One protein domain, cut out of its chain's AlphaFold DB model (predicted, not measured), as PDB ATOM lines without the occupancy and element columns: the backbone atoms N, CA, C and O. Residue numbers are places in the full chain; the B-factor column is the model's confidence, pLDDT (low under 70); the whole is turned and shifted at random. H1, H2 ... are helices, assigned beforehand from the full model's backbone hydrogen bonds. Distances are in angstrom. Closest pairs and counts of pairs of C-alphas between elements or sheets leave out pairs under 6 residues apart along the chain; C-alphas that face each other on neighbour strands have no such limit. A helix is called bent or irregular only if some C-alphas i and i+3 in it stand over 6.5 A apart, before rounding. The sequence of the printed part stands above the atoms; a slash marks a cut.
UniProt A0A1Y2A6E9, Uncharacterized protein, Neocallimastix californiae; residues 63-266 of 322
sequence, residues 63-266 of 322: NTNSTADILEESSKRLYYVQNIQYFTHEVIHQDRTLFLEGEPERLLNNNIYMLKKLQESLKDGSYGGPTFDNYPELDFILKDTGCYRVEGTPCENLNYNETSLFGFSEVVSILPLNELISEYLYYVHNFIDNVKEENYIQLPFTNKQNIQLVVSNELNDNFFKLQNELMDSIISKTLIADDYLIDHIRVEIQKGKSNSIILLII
ATOM      1  N   ASN A  63       0.219  46.898 -35.349       94.06
ATOM      2  CA  ASN A  63       0.971  46.534 -34.140       94.06
ATOM      3  C   ASN A  63       0.359  47.160 -32.876       94.06
ATOM      4  O   ASN A  63       0.245  46.508 -31.835       94.06
ATOM      5  N   THR A  64      -0.052  48.427 -32.978       95.38
ATOM      6  CA  THR A  64      -0.673  49.159 -31.869       95.38
ATOM      7  C   THR A  64      -2.022  48.548 -31.504       95.38
ATOM      8  O   THR A  64      -2.261  48.275 -30.333       95.38
ATOM      9  N   ASN A  65      -2.871  48.276 -32.498       95.88
ATOM     10  CA  ASN A  65      -4.177  47.652 -32.291       95.88
ATOM     11  C   ASN A  65      -4.032  46.247 -31.706       95.88
ATOM     12  O   ASN A  65      -4.657  45.957 -30.701       95.88
ATOM     13  N   SER A  66      -3.120  45.428 -32.237       95.38
ATOM     14  CA  SER A  66      -2.831  44.093 -31.702       95.38
ATOM     15  C   SER A  66      -2.469  44.139 -30.210       95.38
ATOM     16  O   SER A  66      -2.932  43.311 -29.430       95.38
ATOM     17  N   THR A  67      -1.668  45.127 -29.799       95.88
ATOM     18  CA  THR A  67      -1.286  45.305 -28.388       95.88
ATOM     19  C   THR A  67      -2.426  45.881 -27.545       95.88
ATOM     20  O   THR A  67      -2.579  45.522 -26.381       95.88
ATOM     21  N   ALA A  68      -3.260  46.742 -28.124       96.94
ATOM     22  CA  ALA A  68      -4.456  47.249 -27.462       96.94
ATOM     23  C   ALA A  68      -5.503  46.144 -27.241       96.94
ATOM     24  O   ALA A  68      -6.111  46.104 -26.178       96.94
ATOM     25  N   ASP A  69      -5.660  45.221 -28.190       96.38
ATOM     26  CA  ASP A  69      -6.613  44.112 -28.102       96.38
ATOM     27  C   ASP A  69      -6.245  43.155 -26.956       96.38
ATOM     28  O   ASP A  69      -7.102  42.765 -26.164       96.38
ATOM     29  N   ILE A  70      -4.958  42.796 -26.814       96.50
ATOM     30  CA  ILE A  70      -4.508  41.970 -25.678       96.50
ATOM     31  C   ILE A  70      -4.597  42.715 -24.346       96.50
ATOM     32  O   ILE A  70      -4.940  42.100 -23.340       96.50
ATOM     33  N   LEU A  71      -4.344  44.027 -24.326       97.19
ATOM     34  CA  LEU A  71      -4.527  44.861 -23.136       97.19
ATOM     35  C   LEU A  71      -6.001  44.896 -22.708       97.19
ATOM     36  O   LEU A  71      -6.304  44.732 -21.528       97.19
ATOM     37  N   GLU A  72      -6.925  45.062 -23.657       97.06
ATOM     38  CA  GLU A  72      -8.361  45.054 -23.374       97.06
ATOM     39  C   GLU A  72      -8.784  43.719 -22.748       97.06
ATOM     40  O   GLU A  72      -9.389  43.704 -21.674       97.06
ATOM     41  N   GLU A  73      -8.425  42.591 -23.366       96.81
ATOM     42  CA  GLU A  73      -8.746  41.263 -22.831       96.81
ATOM     43  C   GLU A  73      -8.034  40.972 -21.501       96.81
ATOM     44  O   GLU A  73      -8.636  40.423 -20.577       96.81
ATOM     45  N   SER A  74      -6.777  41.392 -21.350       96.06
ATOM     46  CA  SER A  74      -6.028  41.278 -20.096       96.06
ATOM     47  C   SER A  74      -6.737  42.011 -18.954       96.06
ATOM     48  O   SER A  74      -6.942  41.421 -17.889       96.06
ATOM     49  N   SER A  75      -7.204  43.239 -19.201       96.69
ATOM     50  CA  SER A  75      -7.893  44.069 -18.208       96.69
ATOM     51  C   SER A  75      -9.241  43.483 -17.762       96.69
ATOM     52  O   SER A  75      -9.639  43.632 -16.603       96.69
ATOM     53  N   LYS A  76      -9.928  42.720 -18.629       97.94
ATOM     54  CA  LYS A  76     -11.175  42.010 -18.276       97.94
ATOM     55  C   LYS A  76     -10.957  40.969 -17.173       97.94
ATOM     56  O   LYS A  76     -11.906  40.647 -16.454       97.94
ATOM     57  N   ARG A  77      -9.726  40.479 -16.970       97.06
ATOM     58  CA  ARG A  77      -9.398  39.583 -15.843       97.06
ATOM     59  C   ARG A  77      -9.692  40.252 -14.503       97.06
ATOM     60  O   ARG A  77     -10.300  39.614 -13.648       97.06
ATOM     61  N   LEU A  78      -9.348  41.535 -14.353       96.81
ATOM     62  CA  LEU A  78      -9.630  42.317 -13.141       96.81
ATOM     63  C   LEU A  78     -11.129  42.362 -12.851       96.81
ATOM     64  O   LEU A  78     -11.554  42.045 -11.743       96.81
ATOM     65  N   TYR A  79     -11.924  42.680 -13.877       97.75
ATOM     66  CA  TYR A  79     -13.381  42.740 -13.780       97.75
ATOM     67  C   TYR A  79     -13.975  41.418 -13.278       97.75
ATOM     68  O   TYR A  79     -14.762  41.408 -12.331       97.75
ATOM     69  N   TYR A  80     -13.583  40.287 -13.874       98.50
ATOM     70  CA  TYR A  80     -14.122  38.992 -13.462       98.50
ATOM     71  C   TYR A  80     -13.643  38.563 -12.076       98.50
ATOM     72  O   TYR A  80     -14.445  38.047 -11.305       98.50
ATOM     73  N   VAL A  81     -12.376  38.793 -11.728       98.19
ATOM     74  CA  VAL A  81     -11.841  38.455 -10.398       98.19
ATOM     75  C   VAL A  81     -12.578  39.224  -9.298       98.19
ATOM     76  O   VAL A  81     -13.011  38.613  -8.320       98.19
ATOM     77  N   GLN A  82     -12.786  40.530  -9.492       97.94
ATOM     78  CA  GLN A  82     -13.532  41.381  -8.559       97.94
ATOM     79  C   GLN A  82     -15.000  40.961  -8.449       97.94
ATOM     80  O   GLN A  82     -15.535  40.871  -7.347       97.94
ATOM     81  N   ASN A  83     -15.653  40.635  -9.568       98.25
ATOM     82  CA  ASN A  83     -17.029  40.138  -9.530       98.25
ATOM     83  C   ASN A  83     -17.142  38.786  -8.829       98.25
ATOM     84  O   ASN A  83     -18.118  38.558  -8.123       98.25
ATOM     85  N   ILE A  84     -16.173  37.882  -9.009       98.56
ATOM     86  CA  ILE A  84     -16.151  36.607  -8.281       98.56
ATOM     87  C   ILE A  84     -16.111  36.881  -6.777       98.56
ATOM     88  O   ILE A  84     -16.922  36.308  -6.062       98.56
ATOM     89  N   GLN A  85     -15.244  37.784  -6.309       97.44
ATOM     90  CA  GLN A  85     -15.196  38.166  -4.894       97.44
ATOM     91  C   GLN A  85     -16.511  38.793  -4.420       97.44
ATOM     92  O   GLN A  85     -17.040  38.440  -3.371       97.44
ATOM     93  N   TYR A  86     -17.074  39.711  -5.202       97.25
ATOM     94  CA  TYR A  86     -18.354  40.319  -4.867       97.25
ATOM     95  C   TYR A  86     -19.451  39.254  -4.705       97.25
ATOM     96  O   TYR A  86     -20.140  39.211  -3.688       97.25
ATOM     97  N   PHE A  87     -19.568  38.332  -5.663       97.88
ATOM     98  CA  PHE A  87     -20.598  37.301  -5.608       97.88
ATOM     99  C   PHE A  87     -20.315  36.196  -4.580       97.88
ATOM    100  O   PHE A  87     -21.276  35.586  -4.119       97.88
ATOM    101  N   THR A  88     -19.069  35.940  -4.158       97.12
ATOM    102  CA  THR A  88     -18.820  35.024  -3.026       97.12
ATOM    103  C   THR A  88     -19.387  35.578  -1.721       97.12
ATOM    104  O   THR A  88     -19.979  34.815  -0.959       97.12
ATOM    105  N   HIS A  89     -19.304  36.892  -1.494       95.12
ATOM    106  CA  HIS A  89     -19.977  37.546  -0.364       95.12
ATOM    107  C   HIS A  89     -21.504  37.487  -0.486       95.12
ATOM    108  O   HIS A  89     -22.189  37.060   0.444       95.12
ATOM    109  N   GLU A  90     -22.052  37.823  -1.657       94.88
ATOM    110  CA  GLU A  90     -23.508  37.803  -1.875       94.88
ATOM    111  C   GLU A  90     -24.123  36.405  -1.689       94.88
ATOM    112  O   GLU A  90     -25.240  36.277  -1.182       94.88
ATOM    113  N   VAL A  91     -23.387  35.338  -2.025       94.75
ATOM    114  CA  VAL A  91     -23.807  33.946  -1.772       94.75
ATOM    115  C   VAL A  91     -23.962  33.649  -0.274       94.75
ATOM    116  O   VAL A  91     -24.807  32.834   0.102       94.75
ATOM    117  N   ILE A  92     -23.204  34.304   0.606       94.00
ATOM    118  CA  ILE A  92     -23.381  34.167   2.060       94.00
ATOM    119  C   ILE A  92     -24.470  35.109   2.578       94.00
ATOM    120  O   ILE A  92     -25.280  34.710   3.419       94.00
ATOM    121  N   HIS A  93     -24.510  36.346   2.076       91.62
ATOM    122  CA  HIS A  93     -25.446  37.379   2.541       91.62
ATOM    123  C   HIS A  93     -26.894  37.071   2.151       91.62
ATOM    124  O   HIS A  93     -27.815  37.417   2.896       91.62
ATOM    125  N   GLN A  94     -27.103  36.408   1.008       87.31
ATOM    126  CA  GLN A  94     -28.424  36.059   0.477       87.31
ATOM    127  C   GLN A  94     -29.375  37.272   0.488       87.31
ATOM    128  O   GLN A  94     -30.505  37.183   0.986       87.31
ATOM    129  N   ASP A  95     -28.927  38.427  -0.023       87.81
ATOM    130  CA  ASP A  95     -29.738  39.648  -0.037       87.81
ATOM    131  C   ASP A  95     -30.947  39.505  -0.976       87.81
ATOM    132  O   ASP A  95     -30.882  39.688  -2.195       87.81
ATOM    133  N   ARG A  96     -32.099  39.207  -0.368       87.44
ATOM    134  CA  ARG A  96     -33.390  39.045  -1.049       87.44
ATOM    135  C   ARG A  96     -34.001  40.358  -1.545       87.44
ATOM    136  O   ARG A  96     -35.046  40.318  -2.192       87.44
ATOM    137  N   THR A  97     -33.410  41.511  -1.229       89.94
ATOM    138  CA  THR A  97     -33.874  42.806  -1.749       89.94
ATOM    139  C   THR A  97     -33.342  43.089  -3.151       89.94
ATOM    140  O   THR A  97     -34.029  43.744  -3.936       89.94
ATOM    141  N   LEU A  98     -32.158  42.561  -3.473       90.19
ATOM    142  CA  LEU A  98     -31.484  42.754  -4.757       90.19
ATOM    143  C   LEU A  98     -31.561  41.515  -5.650       90.19
ATOM    144  O   LEU A  98     -31.743  41.650  -6.863       90.19
ATOM    145  N   PHE A  99     -31.453  40.319  -5.068       93.62
ATOM    146  CA  PHE A  99     -31.313  39.078  -5.821       93.62
ATOM    147  C   PHE A  99     -32.428  38.073  -5.531       93.62
ATOM    148  O   PHE A  99     -32.909  37.915  -4.406       93.62
ATOM    149  N   LEU A 100     -32.813  37.346  -6.581       94.06
ATOM    150  CA  LEU A 100     -33.649  36.158  -6.451       94.06
ATOM    151  C   LEU A 100     -32.844  35.009  -5.827       94.06
ATOM    152  O   LEU A 100     -31.613  34.998  -5.837       94.06
ATOM    153  N   GLU A 101     -33.551  34.020  -5.288       91.50
ATOM    154  CA  GLU A 101     -32.928  32.812  -4.753       91.50
ATOM    155  C   GLU A 101     -32.139  32.050  -5.828       91.50
ATOM    156  O   GLU A 101     -32.652  31.800  -6.918       91.50
ATOM    157  N   GLY A 102     -30.880  31.714  -5.521       92.19
ATOM    158  CA  GLY A 102     -29.953  31.044  -6.440       92.19
ATOM    159  C   GLY A 102     -29.284  31.956  -7.480       92.19
ATOM    160  O   GLY A 102     -28.434  31.498  -8.248       92.19
ATOM    161  N   GLU A 103     -29.672  33.233  -7.557       95.62
ATOM    162  CA  GLU A 103     -29.142  34.166  -8.556       95.62
ATOM    163  C   GLU A 103     -27.670  34.550  -8.303       95.62
ATOM    164  O   GLU A 103     -26.896  34.516  -9.267       95.62
ATOM    165  N   PRO A 104     -27.223  34.844  -7.062       95.94
ATOM    166  CA  PRO A 104     -25.808  35.095  -6.780       95.94
ATOM    167  C   PRO A 104     -24.910  33.911  -7.156       95.94
ATOM    168  O   PRO A 104     -23.870  34.098  -7.781       95.94
ATOM    169  N   GLU A 105     -25.340  32.680  -6.874       96.12
ATOM    170  CA  GLU A 105     -24.625  31.451  -7.222       96.12
ATOM    171  C   GLU A 105     -24.530  31.280  -8.743       96.12
ATOM    172  O   GLU A 105     -23.485  30.890  -9.275       96.12
ATOM    173  N   ARG A 106     -25.611  31.585  -9.471       97.50
ATOM    174  CA  ARG A 106     -25.622  31.558 -10.939       97.50
ATOM    175  C   ARG A 106     -24.646  32.584 -11.517       97.50
ATOM    176  O   ARG A 106     -23.898  32.258 -12.442       97.50
ATOM    177  N   LEU A 107     -24.644  33.807 -10.986       98.06
ATOM    178  CA  LEU A 107     -23.742  34.882 -11.410       98.06
ATOM    179  C   LEU A 107     -22.285  34.558 -11.069       98.06
ATOM    180  O   LEU A 107     -21.418  34.738 -11.925       98.06
ATOM    181  N   LEU A 108     -22.014  34.011  -9.884       98.31
ATOM    182  CA  LEU A 108     -20.693  33.537  -9.473       98.31
ATOM    183  C   LEU A 108     -20.156  32.480 -10.448       98.31
ATOM    184  O   LEU A 108     -19.085  32.662 -11.028       98.31
ATOM    185  N   ASN A 109     -20.935  31.425 -10.711       98.38
ATOM    186  CA  ASN A 109     -20.558  30.370 -11.660       98.38
ATOM    187  C   ASN A 109     -20.321  30.914 -13.076       98.38
ATOM    188  O   ASN A 109     -19.389  30.489 -13.759       98.38
ATOM    189  N   ASN A 110     -21.134  31.879 -13.517       98.56
ATOM    190  CA  ASN A 110     -20.938  32.526 -14.808       98.56
ATOM    191  C   ASN A 110     -19.626  33.327 -14.859       98.56
ATOM    192  O   ASN A 110     -18.897  33.218 -15.839       98.56
ATOM    193  N   ASN A 111     -19.289  34.097 -13.818       98.62
ATOM    194  CA  ASN A 111     -18.026  34.844 -13.778       98.62
ATOM    195  C   ASN A 111     -16.805  33.912 -13.729       98.62
ATOM    196  O   ASN A 111     -15.824  34.177 -14.420       98.62
ATOM    197  N   ILE A 112     -16.882  32.792 -13.002       98.56
ATOM    198  CA  ILE A 112     -15.841  31.749 -13.003       98.56
ATOM    199  C   ILE A 112     -15.638  31.187 -14.411       98.56
ATOM    200  O   ILE A 112     -14.510  31.125 -14.905       98.56
ATOM    201  N   TYR A 113     -16.730  30.814 -15.082       98.50
ATOM    202  CA  TYR A 113     -16.680  30.310 -16.451       98.50
ATOM    203  C   TYR A 113     -16.074  31.338 -17.414       98.50
ATOM    204  O   TYR A 113     -15.212  30.989 -18.219       98.50
ATOM    205  N   MET A 114     -16.483  32.605 -17.310       98.56
ATOM    206  CA  MET A 114     -15.966  33.675 -18.163       98.56
ATOM    207  C   MET A 114     -14.484  33.952 -17.906       98.56
ATOM    208  O   MET A 114     -13.736  34.083 -18.870       98.56
ATOM    209  N   LEU A 115     -14.031  33.963 -16.645       98.44
ATOM    210  CA  LEU A 115     -12.611  34.119 -16.319       98.44
ATOM    211  C   LEU A 115     -11.781  32.954 -16.868       98.44
ATOM    212  O   LEU A 115     -10.733  33.182 -17.466       98.44
ATOM    213  N   LYS A 116     -12.259  31.713 -16.725       98.06
ATOM    214  CA  LYS A 116     -11.583  30.534 -17.280       98.06
ATOM    215  C   LYS A 116     -11.498  30.594 -18.804       98.06
ATOM    216  O   LYS A 116     -10.427  30.392 -19.369       98.06
ATOM    217  N   LYS A 117     -12.609  30.921 -19.466       98.00
ATOM    218  CA  LYS A 117     -12.649  31.086 -20.922       98.00
ATOM    219  C   LYS A 117     -11.700  32.194 -21.383       98.00
ATOM    220  O   LYS A 117     -11.022  32.018 -22.386       98.00
ATOM    221  N   LEU A 118     -11.629  33.302 -20.644       97.56
ATOM    222  CA  LEU A 118     -10.722  34.414 -20.924       97.56
ATOM    223  C   LEU A 118      -9.245  34.002 -20.795       97.56
ATOM    224  O   LEU A 118      -8.425  34.376 -21.628       97.56
ATOM    225  N   GLN A 119      -8.898  33.207 -19.776       96.00
ATOM    226  CA  GLN A 119      -7.550  32.643 -19.620       96.00
ATOM    227  C   GLN A 119      -7.164  31.764 -20.811       96.00
ATOM    228  O   GLN A 119      -6.072  31.902 -21.360       96.00
ATOM    229  N   GLU A 120      -8.070  30.879 -21.226       96.06
ATOM    230  CA  GLU A 120      -7.865  30.016 -22.389       96.06
ATOM    231  C   GLU A 120      -7.718  30.852 -23.667       96.06
ATOM    232  O   GLU A 120      -6.768  30.634 -24.418       96.06
ATOM    233  N   SER A 121      -8.563  31.873 -23.857       96.31
ATOM    234  CA  SER A 121      -8.509  32.722 -25.048       96.31
ATOM    235  C   SER A 121      -7.252  33.575 -25.138       96.31
ATOM    236  O   SER A 121      -6.695  33.727 -26.221       96.31
ATOM    237  N   LEU A 122      -6.770  34.114 -24.017       95.31
ATOM    238  CA  LEU A 122      -5.506  34.858 -23.973       95.31
ATOM    239  C   LEU A 122      -4.291  33.961 -24.263       95.31
ATOM    240  O   LEU A 122      -3.270  34.430 -24.772       95.31
ATOM    241  N   LYS A 123      -4.397  32.666 -23.943       93.44
ATOM    242  CA  LYS A 123      -3.347  31.676 -24.191       93.44
ATOM    243  C   LYS A 123      -3.313  31.212 -25.647       93.44
ATOM    244  O   LYS A 123      -2.226  31.055 -26.191       93.44
ATOM    245  N   ASP A 124      -4.467  30.954 -26.260       94.56
ATOM    246  CA  ASP A 124      -4.555  30.377 -27.610       94.56
ATOM    247  C   ASP A 124      -4.873  31.391 -28.724       94.56
ATOM    248  O   ASP A 124      -4.784  31.052 -29.906       94.56
ATOM    249  N   GLY A 125      -5.222  32.631 -28.371       94.19
ATOM    250  CA  GLY A 125      -5.574  33.696 -29.314       94.19
ATOM    251  C   GLY A 125      -6.989  33.569 -29.887       94.19
ATOM    252  O   GLY A 125      -7.333  34.254 -30.851       94.19
ATOM    253  N   SER A 126      -7.850  32.718 -29.319       95.38
ATOM    254  CA  SER A 126      -9.209  32.463 -29.829       95.38
ATOM    255  C   SER A 126     -10.156  33.667 -29.744       95.38
ATOM    256  O   SER A 126     -11.220  33.649 -30.367       95.38
ATOM    257  N   TYR A 127      -9.768  34.735 -29.042       93.50
ATOM    258  CA  TYR A 127     -10.485  36.015 -29.045       93.50
ATOM    259  C   TYR A 127     -10.249  36.851 -30.319       93.50
ATOM    260  O   TYR A 127     -10.935  37.849 -30.527       93.50
ATOM    261  N   GLY A 128      -9.324  36.435 -31.193       92.00
ATOM    262  CA  GLY A 128      -9.032  37.095 -32.470       92.00
ATOM    263  C   GLY A 128      -7.834  38.048 -32.450       92.00
ATOM    264  O   GLY A 128      -7.572  38.684 -33.470       92.00
ATOM    265  N   GLY A 129      -7.111  38.135 -31.329       93.38
ATOM    266  CA  GLY A 129      -5.889  38.929 -31.178       93.38
ATOM    267  C   GLY A 129      -4.625  38.080 -30.971       93.38
ATOM    268  O   GLY A 129      -4.651  36.861 -31.165       93.38
ATOM    269  N   PRO A 130      -3.492  38.716 -30.620       95.00
ATOM    270  CA  PRO A 130      -2.237  38.016 -30.353       95.00
ATOM    271  C   PRO A 130      -2.295  37.212 -29.045       95.00
ATOM    272  O   PRO A 130      -3.152  37.413 -28.196       95.00
ATOM    273  N   THR A 131      -1.337  36.313 -28.850       95.38
ATOM    274  CA  THR A 131      -1.179  35.594 -27.575       95.38
ATOM    275  C   THR A 131      -0.151  36.287 -26.693       95.38
ATOM    276  O   THR A 131       0.646  37.092 -27.178       95.38
ATOM    277  N   PHE A 132      -0.090  35.933 -25.408       92.44
ATOM    278  CA  PHE A 132       0.998  36.407 -24.545       92.44
ATOM    279  C   PHE A 132       2.396  35.995 -25.032       92.44
ATOM    280  O   PHE A 132       3.354  36.713 -24.772       92.44
ATOM    281  N   ASP A 133       2.526  34.913 -25.809       93.31
ATOM    282  CA  ASP A 133       3.811  34.505 -26.395       93.31
ATOM    283  C   ASP A 133       4.347  35.507 -27.437       93.31
ATOM    284  O   ASP A 133       5.533  35.489 -27.767       93.31
ATOM    285  N   ASN A 134       3.503  36.415 -27.940       94.12
ATOM    286  CA  ASN A 134       3.929  37.527 -28.790       94.12
ATOM    287  C   ASN A 134       4.644  38.645 -28.006       94.12
ATOM    288  O   ASN A 134       5.231  39.526 -28.636       94.12
ATOM    289  N   TYR A 135       4.602  38.605 -26.670       94.38
ATOM    290  CA  TYR A 135       5.131  39.620 -25.757       94.38
ATOM    291  C   TYR A 135       6.061  38.963 -24.722       94.38
ATOM    292  O   TYR A 135       5.694  38.850 -23.550       94.38
ATOM    293  N   PRO A 136       7.260  38.501 -25.127       94.31
ATOM    294  CA  PRO A 136       8.195  37.808 -24.233       94.31
ATOM    295  C   PRO A 136       8.631  38.669 -23.041       94.31
ATOM    296  O   PRO A 136       9.038  38.147 -22.006       94.31
ATOM    297  N   GLU A 137       8.512  39.993 -23.140       92.44
ATOM    298  CA  GLU A 137       8.739  40.915 -22.031       92.44
ATOM    299  C   GLU A 137       7.760  40.711 -20.867       92.44
ATOM    300  O   GLU A 137       8.037  41.195 -19.779       92.44
ATOM    301  N   LEU A 138       6.646  39.994 -21.058       95.38
ATOM    302  CA  LEU A 138       5.702  39.633 -19.996       95.38
ATOM    303  C   LEU A 138       6.007  38.279 -19.338       95.38
ATOM    304  O   LEU A 138       5.363  37.934 -18.343       95.38
ATOM    305  N   ASP A 139       6.981  37.512 -19.843       95.38
ATOM    306  CA  ASP A 139       7.281  36.161 -19.343       95.38
ATOM    307  C   ASP A 139       7.622  36.166 -17.847       95.38
ATOM    308  O   ASP A 139       7.227  35.250 -17.125       95.38
ATOM    309  N   PHE A 140       8.230  37.242 -17.344       94.94
ATOM    310  CA  PHE A 140       8.573  37.352 -15.927       94.94
ATOM    311  C   PHE A 140       7.343  37.376 -14.991       94.94
ATOM    312  O   PHE A 140       7.459  37.029 -13.822       94.94
ATOM    313  N   ILE A 141       6.161  37.772 -15.483       95.31
ATOM    314  CA  ILE A 141       4.894  37.757 -14.718       95.31
ATOM    315  C   ILE A 141       4.070  36.512 -15.036       95.31
ATOM    316  O   ILE A 141       3.352  35.989 -14.177       95.31
ATOM    317  N   LEU A 142       4.109  36.085 -16.296       94.31
ATOM    318  CA  LEU A 142       3.205  35.073 -16.832       94.31
ATOM    319  C   LEU A 142       3.747  33.649 -16.729       94.31
ATOM    320  O   LEU A 142       2.944  32.719 -16.741       94.31
ATOM    321  N   LYS A 143       5.071  33.477 -16.669       93.75
ATOM    322  CA  LYS A 143       5.752  32.173 -16.681       93.75
ATOM    323  C   LYS A 143       6.734  32.021 -15.527       93.75
ATOM    324  O   LYS A 143       6.827  30.935 -14.957       93.75
ATOM    325  N   ASP A 144       7.445  33.087 -15.174       94.19
ATOM    326  CA  ASP A 144       8.434  33.026 -14.105       94.19
ATOM    327  C   ASP A 144       7.789  33.198 -12.729       94.19
ATOM    328  O   ASP A 144       6.790  33.897 -12.535       94.19
ATOM    329  N   THR A 145       8.394  32.550 -11.738       92.75
ATOM    330  CA  THR A 145       8.012  32.733 -10.343       92.75
ATOM    331  C   THR A 145       8.619  34.017  -9.801       92.75
ATOM    332  O   THR A 145       9.832  34.221  -9.879       92.75
ATOM    333  N   GLY A 146       7.799  34.838  -9.163       91.31
ATOM    334  CA  GLY A 146       8.247  36.055  -8.512       91.31
ATOM    335  C   GLY A 146       7.103  36.779  -7.820       91.31
ATOM    336  O   GLY A 146       5.929  36.627  -8.176       91.31
ATOM    337  N   CYS A 147       7.447  37.562  -6.802       90.75
ATOM    338  CA  CYS A 147       6.490  38.450  -6.167       90.75
ATOM    339  C   CYS A 147       6.543  39.815  -6.861       90.75
ATOM    340  O   CYS A 147       7.562  40.503  -6.839       90.75
ATOM    341  N   TYR A 148       5.425  40.185  -7.482       91.19
ATOM    342  CA  TYR A 148       5.256  41.435  -8.214       91.19
ATOM    343  C   TYR A 148       4.001  42.118  -7.681       91.19
ATOM    344  O   TYR A 148       2.896  41.591  -7.833       91.19
ATOM    345  N   ARG A 149       4.179  43.258  -7.009       88.31
ATOM    346  CA  ARG A 149       3.088  44.045  -6.426       88.31
ATOM    347  C   ARG A 149       3.198  45.515  -6.816       88.31
ATOM    348  O   ARG A 149       4.304  46.029  -6.968       88.31
ATOM    349  N   VAL A 150       2.046  46.159  -6.994       87.12
ATOM    350  CA  VAL A 150       1.951  47.603  -7.257       87.12
ATOM    351  C   VAL A 150       2.354  48.368  -5.986       87.12
ATOM    352  O   VAL A 150       2.287  47.825  -4.879       87.12
ATOM    353  N   GLU A 151       2.825  49.608  -6.128       77.69
ATOM    354  CA  GLU A 151       3.279  50.437  -5.005       77.69
ATOM    355  C   GLU A 151       2.231  50.497  -3.870       77.69
ATOM    356  O   GLU A 151       1.087  50.891  -4.082       77.69
ATOM    357  N   GLY A 152       2.627  50.102  -2.651       71.56
ATOM    358  CA  GLY A 152       1.777  50.147  -1.449       71.56
ATOM    359  C   GLY A 152       1.924  48.935  -0.525       71.56
ATOM    360  O   GLY A 152       1.953  49.094   0.695       71.56
ATOM    361  N   THR A 153       2.105  47.737  -1.087       77.75
ATOM    362  CA  THR A 153       2.312  46.487  -0.330       77.75
ATOM    363  C   THR A 153       3.499  45.707  -0.902       77.75
ATOM    364  O   THR A 153       3.318  44.688  -1.574       77.75
ATOM    365  N   PRO A 154       4.744  46.177  -0.679       83.81
ATOM    366  CA  PRO A 154       5.915  45.502  -1.215       83.81
ATOM    367  C   PRO A 154       5.995  44.078  -0.668       83.81
ATOM    368  O   PRO A 154       5.589  43.798   0.460       83.81
ATOM    369  N   CYS A 155       6.555  43.186  -1.475       87.44
ATOM    370  CA  CYS A 155       6.684  41.764  -1.164       87.44
ATOM    371  C   CYS A 155       7.388  41.486   0.172       87.44
ATOM    372  O   CYS A 155       7.082  40.500   0.833       87.44
ATOM    373  N   GLU A 156       8.287  42.380   0.585       87.00
ATOM    374  CA  GLU A 156       9.022  42.318   1.853       87.00
ATOM    375  C   GLU A 156       8.135  42.558   3.085       87.00
ATOM    376  O   GLU A 156       8.461  42.101   4.177       87.00
ATOM    377  N   ASN A 157       7.002  43.249   2.920       87.00
ATOM    378  CA  ASN A 157       6.090  43.579   4.018       87.00
ATOM    379  C   ASN A 157       5.031  42.492   4.266       87.00
ATOM    380  O   ASN A 157       4.207  42.639   5.169       87.00
ATOM    381  N   LEU A 158       5.019  41.417   3.473       85.88
ATOM    382  CA  LEU A 158       4.065  40.323   3.629       85.88
ATOM    383  C   LEU A 158       4.434  39.439   4.823       85.88
ATOM    384  O   LEU A 158       5.498  38.824   4.867       85.88
ATOM    385  N   ASN A 159       3.520  39.329   5.788       88.88
ATOM    386  CA  ASN A 159       3.688  38.426   6.921       88.88
ATOM    387  C   ASN A 159       3.222  37.006   6.560       88.88
ATOM    388  O   ASN A 159       2.088  36.606   6.842       88.88
ATOM    389  N   TYR A 160       4.109  36.220   5.946       88.88
ATOM    390  CA  TYR A 160       3.808  34.837   5.556       88.88
ATOM    391  C   TYR A 160       3.526  33.899   6.736       88.88
ATOM    392  O   TYR A 160       2.822  32.905   6.572       88.88
ATOM    393  N   ASN A 161       4.003  34.217   7.943       86.00
ATOM    394  CA  ASN A 161       3.739  33.389   9.123       86.00
ATOM    395  C   ASN A 161       2.259  33.411   9.523       86.00
ATOM    396  O   ASN A 161       1.724  32.394   9.948       86.00
ATOM    397  N   GLU A 162       1.596  34.558   9.378       84.00
ATOM    398  CA  GLU A 162       0.170  34.696   9.683       84.00
ATOM    399  C   GLU A 162      -0.699  34.267   8.503       84.00
ATOM    400  O   GLU A 162      -1.702  33.580   8.688       84.00
ATOM    401  N   THR A 163      -0.297  34.630   7.287       86.25
ATOM    402  CA  THR A 163      -1.092  34.365   6.081       86.25
ATOM    403  C   THR A 163      -1.080  32.895   5.654       86.25
ATOM    404  O   THR A 163      -2.088  32.368   5.174       86.25
ATOM    405  N   SER A 164       0.001  32.166   5.953       87.31
ATOM    406  CA  SER A 164       0.074  30.721   5.704       87.31
ATOM    407  C   SER A 164      -0.929  29.906   6.526       87.31
ATOM    408  O   SER A 164      -1.318  28.824   6.088       87.31
ATOM    409  N   LEU A 165      -1.413  30.424   7.664       90.81
ATOM    410  CA  LEU A 165      -2.410  29.746   8.506       90.81
ATOM    411  C   LEU A 165      -3.747  29.527   7.790       90.81
ATOM    412  O   LEU A 165      -4.471  28.591   8.122       90.81
ATOM    413  N   PHE A 166      -4.066  30.376   6.812       91.38
ATOM    414  CA  PHE A 166      -5.268  30.261   5.988       91.38
ATOM    415  C   PHE A 166      -4.964  29.862   4.535       91.38
ATOM    416  O   PHE A 166      -5.843  29.939   3.685       91.38
ATOM    417  N   GLY A 167      -3.744  29.394   4.250       89.88
ATOM    418  CA  GLY A 167      -3.361  28.829   2.950       89.88
ATOM    419  C   GLY A 167      -2.605  29.775   2.014       89.88
ATOM    420  O   GLY A 167      -2.122  29.328   0.976       89.88
ATOM    421  N   PHE A 168      -2.423  31.051   2.373       94.50
ATOM    422  CA  PHE A 168      -1.644  31.987   1.560       94.50
ATOM    423  C   PHE A 168      -0.169  31.956   1.979       94.50
ATOM    424  O   PHE A 168       0.257  32.635   2.908       94.50
ATOM    425  N   SER A 169       0.616  31.106   1.321       94.44
ATOM    426  CA  SER A 169       2.052  30.961   1.592       94.44
ATOM    427  C   SER A 169       2.912  31.785   0.632       94.44
ATOM    428  O   SER A 169       2.448  32.220  -0.421       94.44
ATOM    429  N   GLU A 170       4.199  31.929   0.954       93.25
ATOM    430  CA  GLU A 170       5.192  32.523   0.047       93.25
ATOM    431  C   GLU A 170       5.238  31.798  -1.306       93.25
ATOM    432  O   GLU A 170       5.347  32.430  -2.350       93.25
ATOM    433  N   VAL A 171       5.072  30.472  -1.313       93.69
ATOM    434  CA  VAL A 171       5.044  29.681  -2.553       93.69
ATOM    435  C   VAL A 171       3.863  30.081  -3.435       93.69
ATOM    436  O   VAL A 171       4.008  30.165  -4.650       93.69
ATOM    437  N   VAL A 172       2.707  30.353  -2.827       94.19
ATOM    438  CA  VAL A 172       1.498  30.777  -3.542       94.19
ATOM    439  C   VAL A 172       1.651  32.209  -4.060       94.19
ATOM    440  O   VAL A 172       1.283  32.485  -5.200       94.19
ATOM    441  N   SER A 173       2.240  33.117  -3.277       93.25
ATOM    442  CA  SER A 173       2.391  34.526  -3.678       93.25
ATOM    443  C   SER A 173       3.340  34.722  -4.868       93.25
ATOM    444  O   SER A 173       3.166  35.660  -5.656       93.25
ATOM    445  N   ILE A 174       4.317  33.825  -5.041       95.31
ATOM    446  CA  ILE A 174       5.272  33.872  -6.155       95.31
ATOM    447  C   ILE A 174       4.799  33.140  -7.416       95.31
ATOM    448  O   ILE A 174       5.504  33.205  -8.422       95.31
ATOM    449  N   LEU A 175       3.639  32.470  -7.408       97.19
ATOM    450  CA  LEU A 175       3.122  31.766  -8.591       97.19
ATOM    451  C   LEU A 175       2.938  32.723  -9.776       97.19
ATOM    452  O   LEU A 175       2.467  33.843  -9.559       97.19
ATOM    453  N   PRO A 176       3.243  32.314 -11.019       96.88
ATOM    454  CA  PRO A 176       2.946  33.146 -12.177       96.88
ATOM    455  C   PRO A 176       1.434  33.405 -12.296       96.88
ATOM    456  O   PRO A 176       0.606  32.712 -11.700       96.88
ATOM    457  N   LEU A 177       1.057  34.468 -13.010       96.62
ATOM    458  CA  LEU A 177      -0.316  34.995 -12.988       96.62
ATOM    459  C   LEU A 177      -1.383  33.955 -13.384       96.62
ATOM    460  O   LEU A 177      -2.462  33.927 -12.791       96.62
ATOM    461  N   ASN A 178      -1.095  33.095 -14.359       95.19
ATOM    462  CA  ASN A 178      -2.060  32.108 -14.853       95.19
ATOM    463  C   ASN A 178      -2.294  30.984 -13.829       95.19
ATOM    464  O   ASN A 178      -3.429  30.554 -13.599       95.19
ATOM    465  N   GLU A 179      -1.227  30.534 -13.172       97.00
ATOM    466  CA  GLU A 179      -1.255  29.562 -12.083       97.00
ATOM    467  C   GLU A 179      -1.972  30.147 -10.866       97.00
ATOM    468  O   GLU A 179      -2.813  29.477 -10.275       97.00
ATOM    469  N   LEU A 180      -1.720  31.418 -10.542       96.88
ATOM    470  CA  LEU A 180      -2.374  32.113  -9.436       96.88
ATOM    471  C   LEU A 180      -3.891  32.240  -9.649       96.88
ATOM    472  O   LEU A 180      -4.670  32.021  -8.723       96.88
ATOM    473  N   ILE A 181      -4.331  32.543 -10.876       97.69
ATOM    474  CA  ILE A 181      -5.759  32.566 -11.230       97.69
ATOM    475  C   ILE A 181      -6.362  31.158 -11.168       97.69
ATOM    476  O   ILE A 181      -7.490  30.997 -10.704       97.69
ATOM    477  N   SER A 182      -5.622  30.135 -11.594       97.50
ATOM    478  CA  SER A 182      -6.073  28.740 -11.510       97.50
ATOM    479  C   SER A 182      -6.251  28.288 -10.056       97.50
ATOM    480  O   SER A 182      -7.273  27.690  -9.721       97.50
ATOM    481  N   GLU A 183      -5.300  28.638  -9.188       97.44
ATOM    482  CA  GLU A 183      -5.345  28.387  -7.745       97.44
ATOM    483  C   GLU A 183      -6.524  29.132  -7.093       97.44
ATOM    484  O   GLU A 183      -7.293  28.555  -6.323       97.44
ATOM    485  N   TYR A 184      -6.746  30.397  -7.464       98.19
ATOM    486  CA  TYR A 184      -7.904  31.170  -7.013       98.19
ATOM    487  C   TYR A 184      -9.235  30.506  -7.384       98.19
ATOM    488  O   TYR A 184     -10.093  30.308  -6.523       98.19
ATOM    489  N   LEU A 185      -9.396  30.106  -8.647       98.31
ATOM    490  CA  LEU A 185     -10.605  29.421  -9.106       98.31
ATOM    491  C   LEU A 185     -10.818  28.075  -8.401       98.31
ATOM    492  O   LEU A 185     -11.962  27.716  -8.120       98.31
ATOM    493  N   TYR A 186      -9.742  27.354  -8.077       98.00
ATOM    494  CA  TYR A 186      -9.813  26.119  -7.299       98.00
ATOM    495  C   TYR A 186     -10.424  26.353  -5.908       98.00
ATOM    496  O   TYR A 186     -11.381  25.670  -5.536       98.00
ATOM    497  N   TYR A 187      -9.954  27.360  -5.161       97.94
ATOM    498  CA  TYR A 187     -10.531  27.674  -3.848       97.94
ATOM    499  C   TYR A 187     -11.970  28.178  -3.934       97.94
ATOM    500  O   TYR A 187     -12.789  27.813  -3.092       97.94
ATOM    501  N   VAL A 188     -12.308  28.970  -4.954       97.94
ATOM    502  CA  VAL A 188     -13.686  29.439  -5.162       97.94
ATOM    503  C   VAL A 188     -14.628  28.270  -5.476       97.94
ATOM    504  O   VAL A 188     -15.748  28.235  -4.970       97.94
ATOM    505  N   HIS A 189     -14.191  27.279  -6.258       97.88
ATOM    506  CA  HIS A 189     -14.977  26.062  -6.478       97.88
ATOM    507  C   HIS A 189     -15.205  25.279  -5.182       97.88
ATOM    508  O   HIS A 189     -16.344  24.916  -4.892       97.88
ATOM    509  N   ASN A 190     -14.162  25.105  -4.366       96.88
ATOM    510  CA  ASN A 190     -14.293  24.456  -3.059       96.88
ATOM    511  C   ASN A 190     -15.249  25.220  -2.133       96.88
ATOM    512  O   ASN A 190     -16.036  24.605  -1.418       96.88
ATOM    513  N   PHE A 191     -15.226  26.555  -2.163       97.31
ATOM    514  CA  PHE A 191     -16.195  27.381  -1.445       97.31
ATOM    515  C   PHE A 191     -17.632  27.100  -1.897       97.31
ATOM    516  O   PHE A 191     -18.496  26.869  -1.057       97.31
ATOM    517  N   ILE A 192     -17.889  27.060  -3.207       96.75
ATOM    518  CA  ILE A 192     -19.225  26.763  -3.746       96.75
ATOM    519  C   ILE A 192     -19.717  25.391  -3.274       96.75
ATOM    520  O   ILE A 192     -20.890  25.245  -2.929       96.75
ATOM    521  N   ASP A 193     -18.846  24.386  -3.263       96.56
ATOM    522  CA  ASP A 193     -19.221  23.044  -2.822       96.56
ATOM    523  C   ASP A 193     -19.458  22.994  -1.307       96.56
ATOM    524  O   ASP A 193     -20.490  22.483  -0.875       96.56
ATOM    525  N   ASN A 194     -18.621  23.662  -0.511       95.69
ATOM    526  CA  ASN A 194     -18.841  23.831   0.928       95.69
ATOM    527  C   ASN A 194     -20.161  24.552   1.248       95.69
ATOM    528  O   ASN A 194     -20.829  24.218   2.223       95.69
ATOM    529  N   VAL A 195     -20.555  25.540   0.438       93.69
ATOM    530  CA  VAL A 195     -21.850  26.215   0.583       93.69
ATOM    531  C   VAL A 195     -23.004  25.240   0.336       93.69
ATOM    532  O   VAL A 195     -23.950  25.214   1.120       93.69
ATOM    533  N   LYS A 196     -22.926  24.400  -0.706       92.94
ATOM    534  CA  LYS A 196     -23.952  23.375  -0.991       92.94
ATOM    535  C   LYS A 196     -24.036  22.303   0.094       92.94
ATOM    536  O   LYS A 196     -25.105  21.744   0.308       92.94
ATOM    537  N   GLU A 197     -22.915  22.004   0.740       94.25
ATOM    538  CA  GLU A 197     -22.824  21.076   1.871       94.25
ATOM    539  C   GLU A 197     -23.276  21.699   3.203       94.25
ATOM    540  O   GLU A 197     -23.184  21.046   4.239       94.25
ATOM    541  N   GLU A 198     -23.776  22.942   3.190       90.00
ATOM    542  CA  GLU A 198     -24.222  23.685   4.377       90.00
ATOM    543  C   GLU A 198     -23.099  23.930   5.408       90.00
ATOM    544  O   GLU A 198     -23.359  24.209   6.580       90.00
ATOM    545  N   ASN A 199     -21.830  23.901   4.974       88.31
ATOM    546  CA  ASN A 199     -20.674  24.217   5.825       88.31
ATOM    547  C   ASN A 199     -20.585  25.720   6.155       88.31
ATOM    548  O   ASN A 199     -19.854  26.114   7.064       88.31
ATOM    549  N   TYR A 200     -21.339  26.561   5.438       88.69
ATOM    550  CA  TYR A 200     -21.433  28.000   5.668       88.69
ATOM    551  C   TYR A 200     -22.801  28.400   6.218       88.69
ATOM    552  O   TYR A 200     -23.849  27.989   5.721       88.69
ATOM    553  N   ILE A 201     -22.790  29.279   7.222       83.56
ATOM    554  CA  ILE A 201     -24.011  29.853   7.786       83.56
ATOM    555  C   ILE A 201     -24.548  30.916   6.824       83.56
ATOM    556  O   ILE A 201     -24.027  32.030   6.771       83.56
ATOM    557  N   GLN A 202     -25.615  30.579   6.104       84.19
ATOM    558  CA  GLN A 202     -26.364  31.515   5.270       84.19
ATOM    559  C   GLN A 202     -27.533  32.089   6.070       84.19
ATOM    560  O   GLN A 202     -28.449  31.367   6.471       84.19
ATOM    561  N   LEU A 203     -27.510  33.397   6.324       84.62
ATOM    562  CA  LEU A 203     -28.601  34.091   7.005       84.62
ATOM    563  C   LEU A 203     -29.080  35.262   6.161       84.62
ATOM    564  O   LEU A 203     -28.251  36.013   5.656       84.62
ATOM    565  N   PRO A 204     -30.402  35.492   6.078       80.69
ATOM    566  CA  PRO A 204     -30.922  36.612   5.315       80.69
ATOM    567  C   PRO A 204     -30.430  37.925   5.926       80.69
ATOM    568  O   PRO A 204     -30.603  38.157   7.135       80.69
ATOM    569  N   PHE A 205     -29.890  38.798   5.074       83.00
ATOM    570  CA  PHE A 205     -29.343  40.119   5.405       83.00
ATOM    571  C   PHE A 205     -30.425  41.158   5.782       83.00
ATOM    572  O   PHE A 205     -30.485  42.267   5.265       83.00
ATOM    573  N   THR A 206     -31.348  40.791   6.675       84.56
ATOM    574  CA  THR A 206     -32.565  41.568   6.986       84.56
ATOM    575  C   THR A 206     -32.554  42.203   8.371       84.56
ATOM    576  O   THR A 206     -33.224  43.211   8.595       84.56
ATOM    577  N   ASN A 207     -31.817  41.630   9.325       88.69
ATOM    578  CA  ASN A 207     -31.777  42.113  10.700       88.69
ATOM    579  C   ASN A 207     -30.328  42.332  11.169       88.69
ATOM    580  O   ASN A 207     -29.393  41.688  10.696       88.69
ATOM    581  N   LYS A 208     -30.140  43.242  12.133       92.50
ATOM    582  CA  LYS A 208     -28.808  43.624  12.631       92.50
ATOM    583  C   LYS A 208     -28.008  42.438  13.184       92.50
ATOM    584  O   LYS A 208     -26.791  42.426  13.046       92.50
ATOM    585  N   GLN A 209     -28.666  41.473  13.824       92.69
ATOM    586  CA  GLN A 209     -28.001  40.330  14.459       92.69
ATOM    587  C   GLN A 209     -27.459  39.349  13.413       92.69
ATOM    588  O   GLN A 209     -26.306  38.945  13.508       92.69
ATOM    589  N   ASN A 210     -28.253  39.036  12.390       88.50
ATOM    590  CA  ASN A 210     -27.868  38.229  11.236       88.50
ATOM    591  C   ASN A 210     -26.709  38.889  10.495       88.50
ATOM    592  O   ASN A 210     -25.715  38.227  10.232       88.50
ATOM    593  N   ILE A 211     -26.808  40.196  10.230       89.44
ATOM    594  CA  ILE A 211     -25.742  40.966   9.575       89.44
ATOM    595  C   ILE A 211     -24.449  40.883  10.389       89.44
ATOM    596  O   ILE A 211     -23.393  40.586   9.845       89.44
ATOM    597  N   GLN A 212     -24.522  41.103  11.706       92.62
ATOM    598  CA  GLN A 212     -23.352  40.999  12.579       92.62
ATOM    599  C   GLN A 212     -22.751  39.594  12.575       92.62
ATOM    600  O   GLN A 212     -21.531  39.477  12.518       92.62
ATOM    601  N   LEU A 213     -23.582  38.548  12.616       91.06
ATOM    602  CA  LEU A 213     -23.110  37.168  12.591       91.06
ATOM    603  C   LEU A 213     -22.414  36.848  11.263       91.06
ATOM    604  O   LEU A 213     -21.276  36.389  11.282       91.06
ATOM    605  N   VAL A 214     -23.063  37.148  10.135       90.62
ATOM    606  CA  VAL A 214     -22.528  36.922   8.785       90.62
ATOM    607  C   VAL A 214     -21.201  37.650   8.604       90.62
ATOM    608  O   VAL A 214     -20.193  37.001   8.351       90.62
ATOM    609  N   VAL A 215     -21.156  38.959   8.866       91.44
ATOM    610  CA  VAL A 215     -19.924  39.755   8.734       91.44
ATOM    611  C   VAL A 215     -18.828  39.246   9.675       91.44
ATOM    612  O   VAL A 215     -17.663  39.181   9.296       91.44
ATOM    613  N   SER A 216     -19.169  38.857  10.909       92.62
ATOM    614  CA  SER A 216     -18.175  38.306  11.838       92.62
ATOM    615  C   SER A 216     -17.623  36.957  11.381       92.62
ATOM    616  O   SER A 216     -16.442  36.692  11.596       92.62
ATOM    617  N   ASN A 217     -18.446  36.125  10.740       90.06
ATOM    618  CA  ASN A 217     -18.000  34.860  10.176       90.06
ATOM    619  C   ASN A 217     -17.079  35.123   8.985       90.06
ATOM    620  O   ASN A 217     -15.975  34.600   8.973       90.06
ATOM    621  N   GLU A 218     -17.460  36.004   8.059       92.38
ATOM    622  CA  GLU A 218     -16.633  36.366   6.898       92.38
ATOM    623  C   GLU A 218     -15.266  36.932   7.295       92.38
ATOM    624  O   GLU A 218     -14.243  36.507   6.770       92.38
ATOM    625  N   LEU A 219     -15.223  37.854   8.264       92.31
ATOM    626  CA  LEU A 219     -13.966  38.457   8.725       92.31
ATOM    627  C   LEU A 219     -13.024  37.449   9.394       92.31
ATOM    628  O   LEU A 219     -11.811  37.664   9.431       92.31
ATOM    629  N   ASN A 220     -13.567  36.374   9.967       93.00
ATOM    630  CA  ASN A 220     -12.781  35.370  10.677       93.00
ATOM    631  C   ASN A 220     -12.462  34.139   9.829       93.00
ATOM    632  O   ASN A 220     -11.467  33.470  10.118       93.00
ATOM    633  N   ASP A 221     -13.256  33.877   8.799       95.50
ATOM    634  CA  ASP A 221     -13.158  32.706   7.946       95.50
ATOM    635  C   ASP A 221     -11.894  32.719   7.073       95.50
ATOM    636  O   ASP A 221     -11.442  33.748   6.559       95.50
ATOM    637  N   ASN A 222     -11.286  31.541   6.945       96.06
ATOM    638  CA  ASN A 222     -10.010  31.376   6.260       96.06
ATOM    639  C   ASN A 222     -10.140  31.539   4.743       96.06
ATOM    640  O   ASN A 222      -9.212  32.050   4.120       96.06
ATOM    641  N   PHE A 223     -11.271  31.142   4.150       96.69
ATOM    642  CA  PHE A 223     -11.476  31.269   2.711       96.69
ATOM    643  C   PHE A 223     -11.532  32.741   2.296       96.69
ATOM    644  O   PHE A 223     -10.836  33.118   1.358       96.69
ATOM    645  N   PHE A 224     -12.267  33.593   3.015       96.69
ATOM    646  CA  PHE A 224     -12.349  35.020   2.670       96.69
ATOM    647  C   PHE A 224     -11.007  35.745   2.834       96.69
ATOM    648  O   PHE A 224     -10.631  36.559   1.989       96.69
ATOM    649  N   LYS A 225     -10.230  35.408   3.872       96.19
ATOM    650  CA  LYS A 225      -8.855  35.920   4.035       96.19
ATOM    651  C   LYS A 225      -7.947  35.486   2.883       96.19
ATOM    652  O   LYS A 225      -7.240  36.316   2.317       96.19
ATOM    653  N   LEU A 226      -8.005  34.207   2.508       96.69
ATOM    654  CA  LEU A 226      -7.251  33.657   1.383       96.69
ATOM    655  C   LEU A 226      -7.645  34.313   0.055       96.69
ATOM    656  O   LEU A 226      -6.776  34.710  -0.719       96.69
ATOM    657  N   GLN A 227      -8.947  34.456  -0.196       97.19
ATOM    658  CA  GLN A 227      -9.495  35.101  -1.386       97.19
ATOM    659  C   GLN A 227      -8.994  36.542  -1.519       97.19
ATOM    660  O   GLN A 227      -8.595  36.926  -2.616       97.19
ATOM    661  N   ASN A 228      -8.961  37.312  -0.428       95.69
ATOM    662  CA  ASN A 228      -8.460  38.687  -0.451       95.69
ATOM    663  C   ASN A 228      -6.979  38.750  -0.857       95.69
ATOM    664  O   ASN A 228      -6.627  39.509  -1.756       95.69
ATOM    665  N   GLU A 229      -6.119  37.917  -0.264       95.19
ATOM    666  CA  GLU A 229      -4.679  37.911  -0.577       95.19
ATOM    667  C   GLU A 229      -4.366  37.402  -1.994       95.19
ATOM    668  O   GLU A 229      -3.489  37.942  -2.687       95.19
ATOM    669  N   LEU A 230      -5.092  36.376  -2.456       96.25
ATOM    670  CA  LEU A 230      -5.001  35.887  -3.833       96.25
ATOM    671  C   LEU A 230      -5.453  36.964  -4.818       96.25
ATOM    672  O   LEU A 230      -4.749  37.232  -5.791       96.25
ATOM    673  N   MET A 231      -6.586  37.612  -4.548       95.88
ATOM    674  CA  MET A 231      -7.109  38.678  -5.389       95.88
ATOM    675  C   MET A 231      -6.128  39.846  -5.486       95.88
ATOM    676  O   MET A 231      -5.806  40.251  -6.599       95.88
ATOM    677  N   ASP A 232      -5.621  40.361  -4.366       94.56
ATOM    678  CA  ASP A 232      -4.661  41.473  -4.364       94.56
ATOM    679  C   ASP A 232      -3.419  41.147  -5.200       94.56
ATOM    680  O   ASP A 232      -2.899  41.988  -5.943       94.56
ATOM    681  N   SER A 233      -2.965  39.897  -5.124       94.88
ATOM    682  CA  SER A 233      -1.826  39.404  -5.896       94.88
ATOM    683  C   SER A 233      -2.150  39.294  -7.394       94.88
ATOM    684  O   SER A 233      -1.344  39.723  -8.220       94.88
ATOM    685  N   ILE A 234      -3.337  38.794  -7.759       96.69
ATOM    686  CA  ILE A 234      -3.808  38.720  -9.154       96.69
ATOM    687  C   ILE A 234      -3.987  40.121  -9.742       96.69
ATOM    688  O   ILE A 234      -3.517  40.382 -10.852       96.69
ATOM    689  N   ILE A 235      -4.642  41.023  -9.005       96.06
ATOM    690  CA  ILE A 235      -4.878  42.407  -9.419       96.06
ATOM    691  C   ILE A 235      -3.543  43.094  -9.660       96.06
ATOM    692  O   ILE A 235      -3.328  43.645 -10.737       96.06
ATOM    693  N   SER A 236      -2.619  42.999  -8.704       95.38
ATOM    694  CA  SER A 236      -1.314  43.637  -8.833       95.38
ATOM    695  C   SER A 236      -0.537  43.131 -10.046       95.38
ATOM    696  O   SER A 236      -0.040  43.929 -10.833       95.38
ATOM    697  N   LYS A 237      -0.461  41.809 -10.240       96.19
ATOM    698  CA  LYS A 237       0.243  41.214 -11.387       96.19
ATOM    699  C   LYS A 237      -0.406  41.576 -12.721       96.19
ATOM    700  O   LYS A 237       0.306  41.815 -13.692       96.19
ATOM    701  N   THR A 238      -1.736  41.647 -12.767       96.69
ATOM    702  CA  THR A 238      -2.466  42.058 -13.973       96.69
ATOM    703  C   THR A 238      -2.213  43.530 -14.291       96.69
ATOM    704  O   THR A 238      -1.894  43.836 -15.429       96.69
ATOM    705  N   LEU A 239      -2.257  44.420 -13.292       96.38
ATOM    706  CA  LEU A 239      -1.953  45.843 -13.476       96.38
ATOM    707  C   LEU A 239      -0.526  46.067 -13.976       96.38
ATOM    708  O   LEU A 239      -0.324  46.852 -14.894       96.38
ATOM    709  N   ILE A 240       0.456  45.344 -13.430       95.81
ATOM    710  CA  ILE A 240       1.836  45.439 -13.916       95.81
ATOM    711  C   ILE A 240       1.911  44.951 -15.371       95.81
ATOM    712  O   ILE A 240       2.510  45.625 -16.201       95.81
ATOM    713  N   ALA A 241       1.290  43.816 -15.714       96.25
ATOM    714  CA  ALA A 241       1.264  43.336 -17.098       96.25
ATOM    715  C   ALA A 241       0.608  44.353 -18.055       96.25
ATOM    716  O   ALA A 241       1.134  44.608 -19.140       96.25
ATOM    717  N   ASP A 242      -0.498  44.967 -17.635       96.62
ATOM    718  CA  ASP A 242      -1.205  46.000 -18.391       96.62
ATOM    719  C   ASP A 242      -0.346  47.264 -18.564       96.62
ATOM    720  O   ASP A 242      -0.270  47.804 -19.669       96.62
ATOM    721  N   ASP A 243       0.375  47.700 -17.527       96.19
ATOM    722  CA  ASP A 243       1.313  48.828 -17.601       96.19
ATOM    723  C   ASP A 243       2.441  48.563 -18.612       96.19
ATOM    724  O   ASP A 243       2.759  49.434 -19.427       96.19
ATOM    725  N   TYR A 244       2.991  47.343 -18.641       96.25
ATOM    726  CA  TYR A 244       3.983  46.944 -19.649       96.25
ATOM    727  C   TYR A 244       3.418  46.996 -21.074       96.25
ATOM    728  O   TYR A 244       4.092  47.477 -21.989       96.25
ATOM    729  N   LEU A 245       2.179  46.541 -21.284       96.62
ATOM    730  CA  LEU A 245       1.507  46.615 -22.586       96.62
ATOM    731  C   LEU A 245       1.239  48.069 -23.006       96.62
ATOM    732  O   LEU A 245       1.449  48.430 -24.168       96.62
ATOM    733  N   ILE A 246       0.833  48.930 -22.067       97.50
ATOM    734  CA  ILE A 246       0.655  50.371 -22.300       97.50
ATOM    735  C   ILE A 246       1.982  51.019 -22.702       97.50
ATOM    736  O   ILE A 246       2.023  51.810 -23.651       97.50
ATOM    737  N   ASP A 247       3.076  50.690 -22.019       96.88
ATOM    738  CA  ASP A 247       4.399  51.207 -22.360       96.88
ATOM    739  C   ASP A 247       4.888  50.684 -23.716       96.88
ATOM    740  O   ASP A 247       5.429  51.461 -24.509       96.88
ATOM    741  N   HIS A 248       4.605  49.424 -24.054       95.69
ATOM    742  CA  HIS A 248       4.875  48.878 -25.385       95.69
ATOM    743  C   HIS A 248       4.132  49.658 -26.483       95.69
ATOM    744  O   HIS A 248       4.740  50.080 -27.472       95.69
ATOM    745  N   ILE A 249       2.841  49.948 -26.276       96.62
ATOM    746  CA  ILE A 249       2.039  50.801 -27.169       96.62
ATOM    747  C   ILE A 249       2.679  52.186 -27.320       96.62
ATOM    748  O   ILE A 249       2.821  52.688 -28.437       96.62
ATOM    749  N   ARG A 250       3.100  52.818 -26.216       96.94
ATOM    750  CA  ARG A 250       3.748  54.141 -26.253       96.94
ATOM    751  C   ARG A 250       5.031  54.118 -27.080       96.94
ATOM    752  O   ARG A 250       5.240  55.029 -27.886       96.94
ATOM    753  N   VAL A 251       5.864  53.089 -26.915       95.50
ATOM    754  CA  VAL A 251       7.115  52.925 -27.671       95.50
ATOM    755  C   VAL A 251       6.839  52.745 -29.164       95.50
ATOM    756  O   VAL A 251       7.450  53.443 -29.979       95.50
ATOM    757  N   GLU A 252       5.892  51.883 -29.543       94.12
ATOM    758  CA  GLU A 252       5.532  51.667 -30.952       94.12
ATOM    759  C   GLU A 252       4.925  52.931 -31.586       94.12
ATOM    760  O   GLU A 252       5.323  53.314 -32.691       94.12
ATOM    761  N   ILE A 253       4.071  53.670 -30.867       95.44
ATOM    762  CA  ILE A 253       3.554  54.974 -31.318       95.44
ATOM    763  C   ILE A 253       4.693  55.984 -31.493       95.44
ATOM    764  O   ILE A 253       4.739  56.704 -32.495       95.44
ATOM    765  N   GLN A 254       5.633  56.063 -30.548       96.06
ATOM    766  CA  GLN A 254       6.754  57.001 -30.622       96.06
ATOM    767  C   GLN A 254       7.687  56.678 -31.795       96.06
ATOM    768  O   GLN A 254       8.109  57.585 -32.524       96.06
ATOM    769  N   LYS A 255       7.974  55.395 -32.020       94.88
ATOM    770  CA  LYS A 255       8.743  54.902 -33.168       94.88
ATOM    771  C   LYS A 255       8.016  55.183 -34.481       94.88
ATOM    772  O   LYS A 255       8.622  55.729 -35.404       94.88
ATOM    773  N   GLY A 256       6.714  54.915 -34.542       94.56
ATOM    774  CA  GLY A 256       5.848  55.245 -35.671       94.56
ATOM    775  C   GLY A 256       5.853  56.737 -35.996       94.56
ATOM    776  O   GLY A 256       6.064  57.128 -37.146       94.56
ATOM    777  N   LYS A 257       5.723  57.595 -34.976       94.75
ATOM    778  CA  LYS A 257       5.824  59.055 -35.106       94.75
ATOM    779  C   LYS A 257       7.188  59.481 -35.649       94.75
ATOM    780  O   LYS A 257       7.240  60.289 -36.574       94.75
ATOM    781  N   SER A 258       8.281  58.941 -35.107       96.25
ATOM    782  CA  SER A 258       9.638  59.268 -35.563       96.25
ATOM    783  C   SER A 258       9.848  58.868 -37.028       96.25
ATOM    784  O   SER A 258      10.240  59.698 -37.850       96.25
ATOM    785  N   ASN A 259       9.454  57.646 -37.397       95.25
ATOM    786  CA  ASN A 259       9.507  57.159 -38.777       95.25
ATOM    787  C   ASN A 259       8.656  58.020 -39.721       95.25
ATOM    788  O   ASN A 259       9.093  58.349 -40.823       95.25
ATOM    789  N   SER A 260       7.471  58.446 -39.279       94.50
ATOM    790  CA  SER A 260       6.590  59.334 -40.048       94.50
ATOM    791  C   SER A 260       7.240  60.685 -40.327       94.50
ATOM    792  O   SER A 260       7.177  61.174 -41.451       94.50
ATOM    793  N   ILE A 261       7.909  61.281 -39.334       95.88
ATOM    794  CA  ILE A 261       8.632  62.549 -39.502       95.88
ATOM    795  C   ILE A 261       9.778  62.385 -40.507       95.88
ATOM    796  O   ILE A 261       9.922  63.210 -41.409       95.88
ATOM    797  N   ILE A 262      10.560  61.307 -40.394       96.62
ATOM    798  CA  ILE A 262      11.665  61.013 -41.320       96.62
ATOM    799  C   ILE A 262      11.140  60.879 -42.757       96.62
ATOM    800  O   ILE A 262      11.671  61.510 -43.674       96.62
ATOM    801  N   LEU A 263      10.055  60.126 -42.955       96.19
ATOM    802  CA  LEU A 263       9.403  59.985 -44.257       96.19
ATOM    803  C   LEU A 263       8.823  61.320 -44.759       96.19
ATOM    804  O   LEU A 263       8.914  61.635 -45.942       96.19
ATOM    805  N   LEU A 264       8.271  62.176 -43.904       95.69
ATOM    806  CA  LEU A 264       7.799  63.491 -44.353       95.69
ATOM    807  C   LEU A 264       8.947  64.374 -44.858       95.69
ATOM    808  O   LEU A 264       8.794  65.038 -45.885       95.69
ATOM    809  N   ILE A 265      10.107  64.345 -44.199       97.31
ATOM    810  CA  ILE A 265      11.292  65.102 -44.626       97.31
ATOM    811  C   ILE A 265      11.802  64.577 -45.974       97.31
ATOM    812  O   ILE A 265      11.985  65.361 -46.907       97.31
ATOM    813  N   ILE A 266      11.979  63.257 -46.105       97.00
ATOM    814  CA  ILE A 266      12.447  62.624 -47.351       97.00
ATOM    815  C   ILE A 266      11.470  62.898 -48.498       97.00
ATOM    816  O   ILE A 266      11.889  63.290 -49.586       97.00
TER     817      ILE A 266
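What this domain is: This is residues 63 to 266 of the 322 residues of an uncharacterized protein of Neocallimastix californiae (UniProt A0A1Y2A6E9). A long, loose up-and-down bundle of four helices, H1, H2, H6 and H8, each running against the one before it; residues 257 to 266 of the long H8 stick out at one end, and H7 sits at the other. Short H3, H4 and H5 and residues 143 to 159 lie along one side. The printed part has 204 residues with eight named helices, H1 to H8 in order, and no named strand: all helix, radius of gyration of the C-alphas 20.5 A, spans 77 by 40 by 29 A.

Where its parts are: H1, residues 63 to 93, begins at C-alpha 63 (0.971, 46.534, -34.140) and is 46.1 A long. H2 is residues 103 to 124, 31.3 A; H3, 136 to 142, is irregular, with C-alphas 137 and 140 7.1 A apart. H4 is 160 to 166, H5 170 to 173, H6 177 to 196, 28.9 A, and H7 208 to 220. H8, 222 to 266, is 66.0 A long and ends at C-alpha 266 (12.447, 62.624, -47.351).

How they stand to each other: H1 and H2 form a helical hairpin at a shallow tilt of 26 degrees, closest C-alphas Phe 87 and Leu 108, 5.4 A. H1 touches H8, opposite ways at 17 degrees, closest C-alphas Thr 64 and Ile 249, 5.7 A. H8 touches H6 with residues 223 to 238 alone, closest C-alphas Ile 234 and Leu 177, 6.4 A. H2 and H6 only just touch, with 3 pairs of C-alphas within 8 A, closest Ile 112 and Leu 185, 6.9 A. H3 touches H8, closest C-alphas Leu 138 and Ala 241, 6.5 A; H4 touches H8 at a steep tilt of 63 degrees, closest C-alphas Phe 166 and Asn 222, 4.9 A. H5 touches no helix. Every O i to N i+4 pair is within hydrogen-bond range in H2, H6, H7 and H8; H1 has 23 of 27, H3 and H4 1 of 3 each, beside 3 of 4 and 2 of 4 O i to N i+3 pairs, and H5 is too short.

The domain as a whole: The C-alphas farthest apart, Gln 209 and Ile 266, are 77.2 A apart. The printed part has no cut; the links H2 to H3, H3 to H4 and H6 to H7 are long. No printed residue is under 70 in pLDDT.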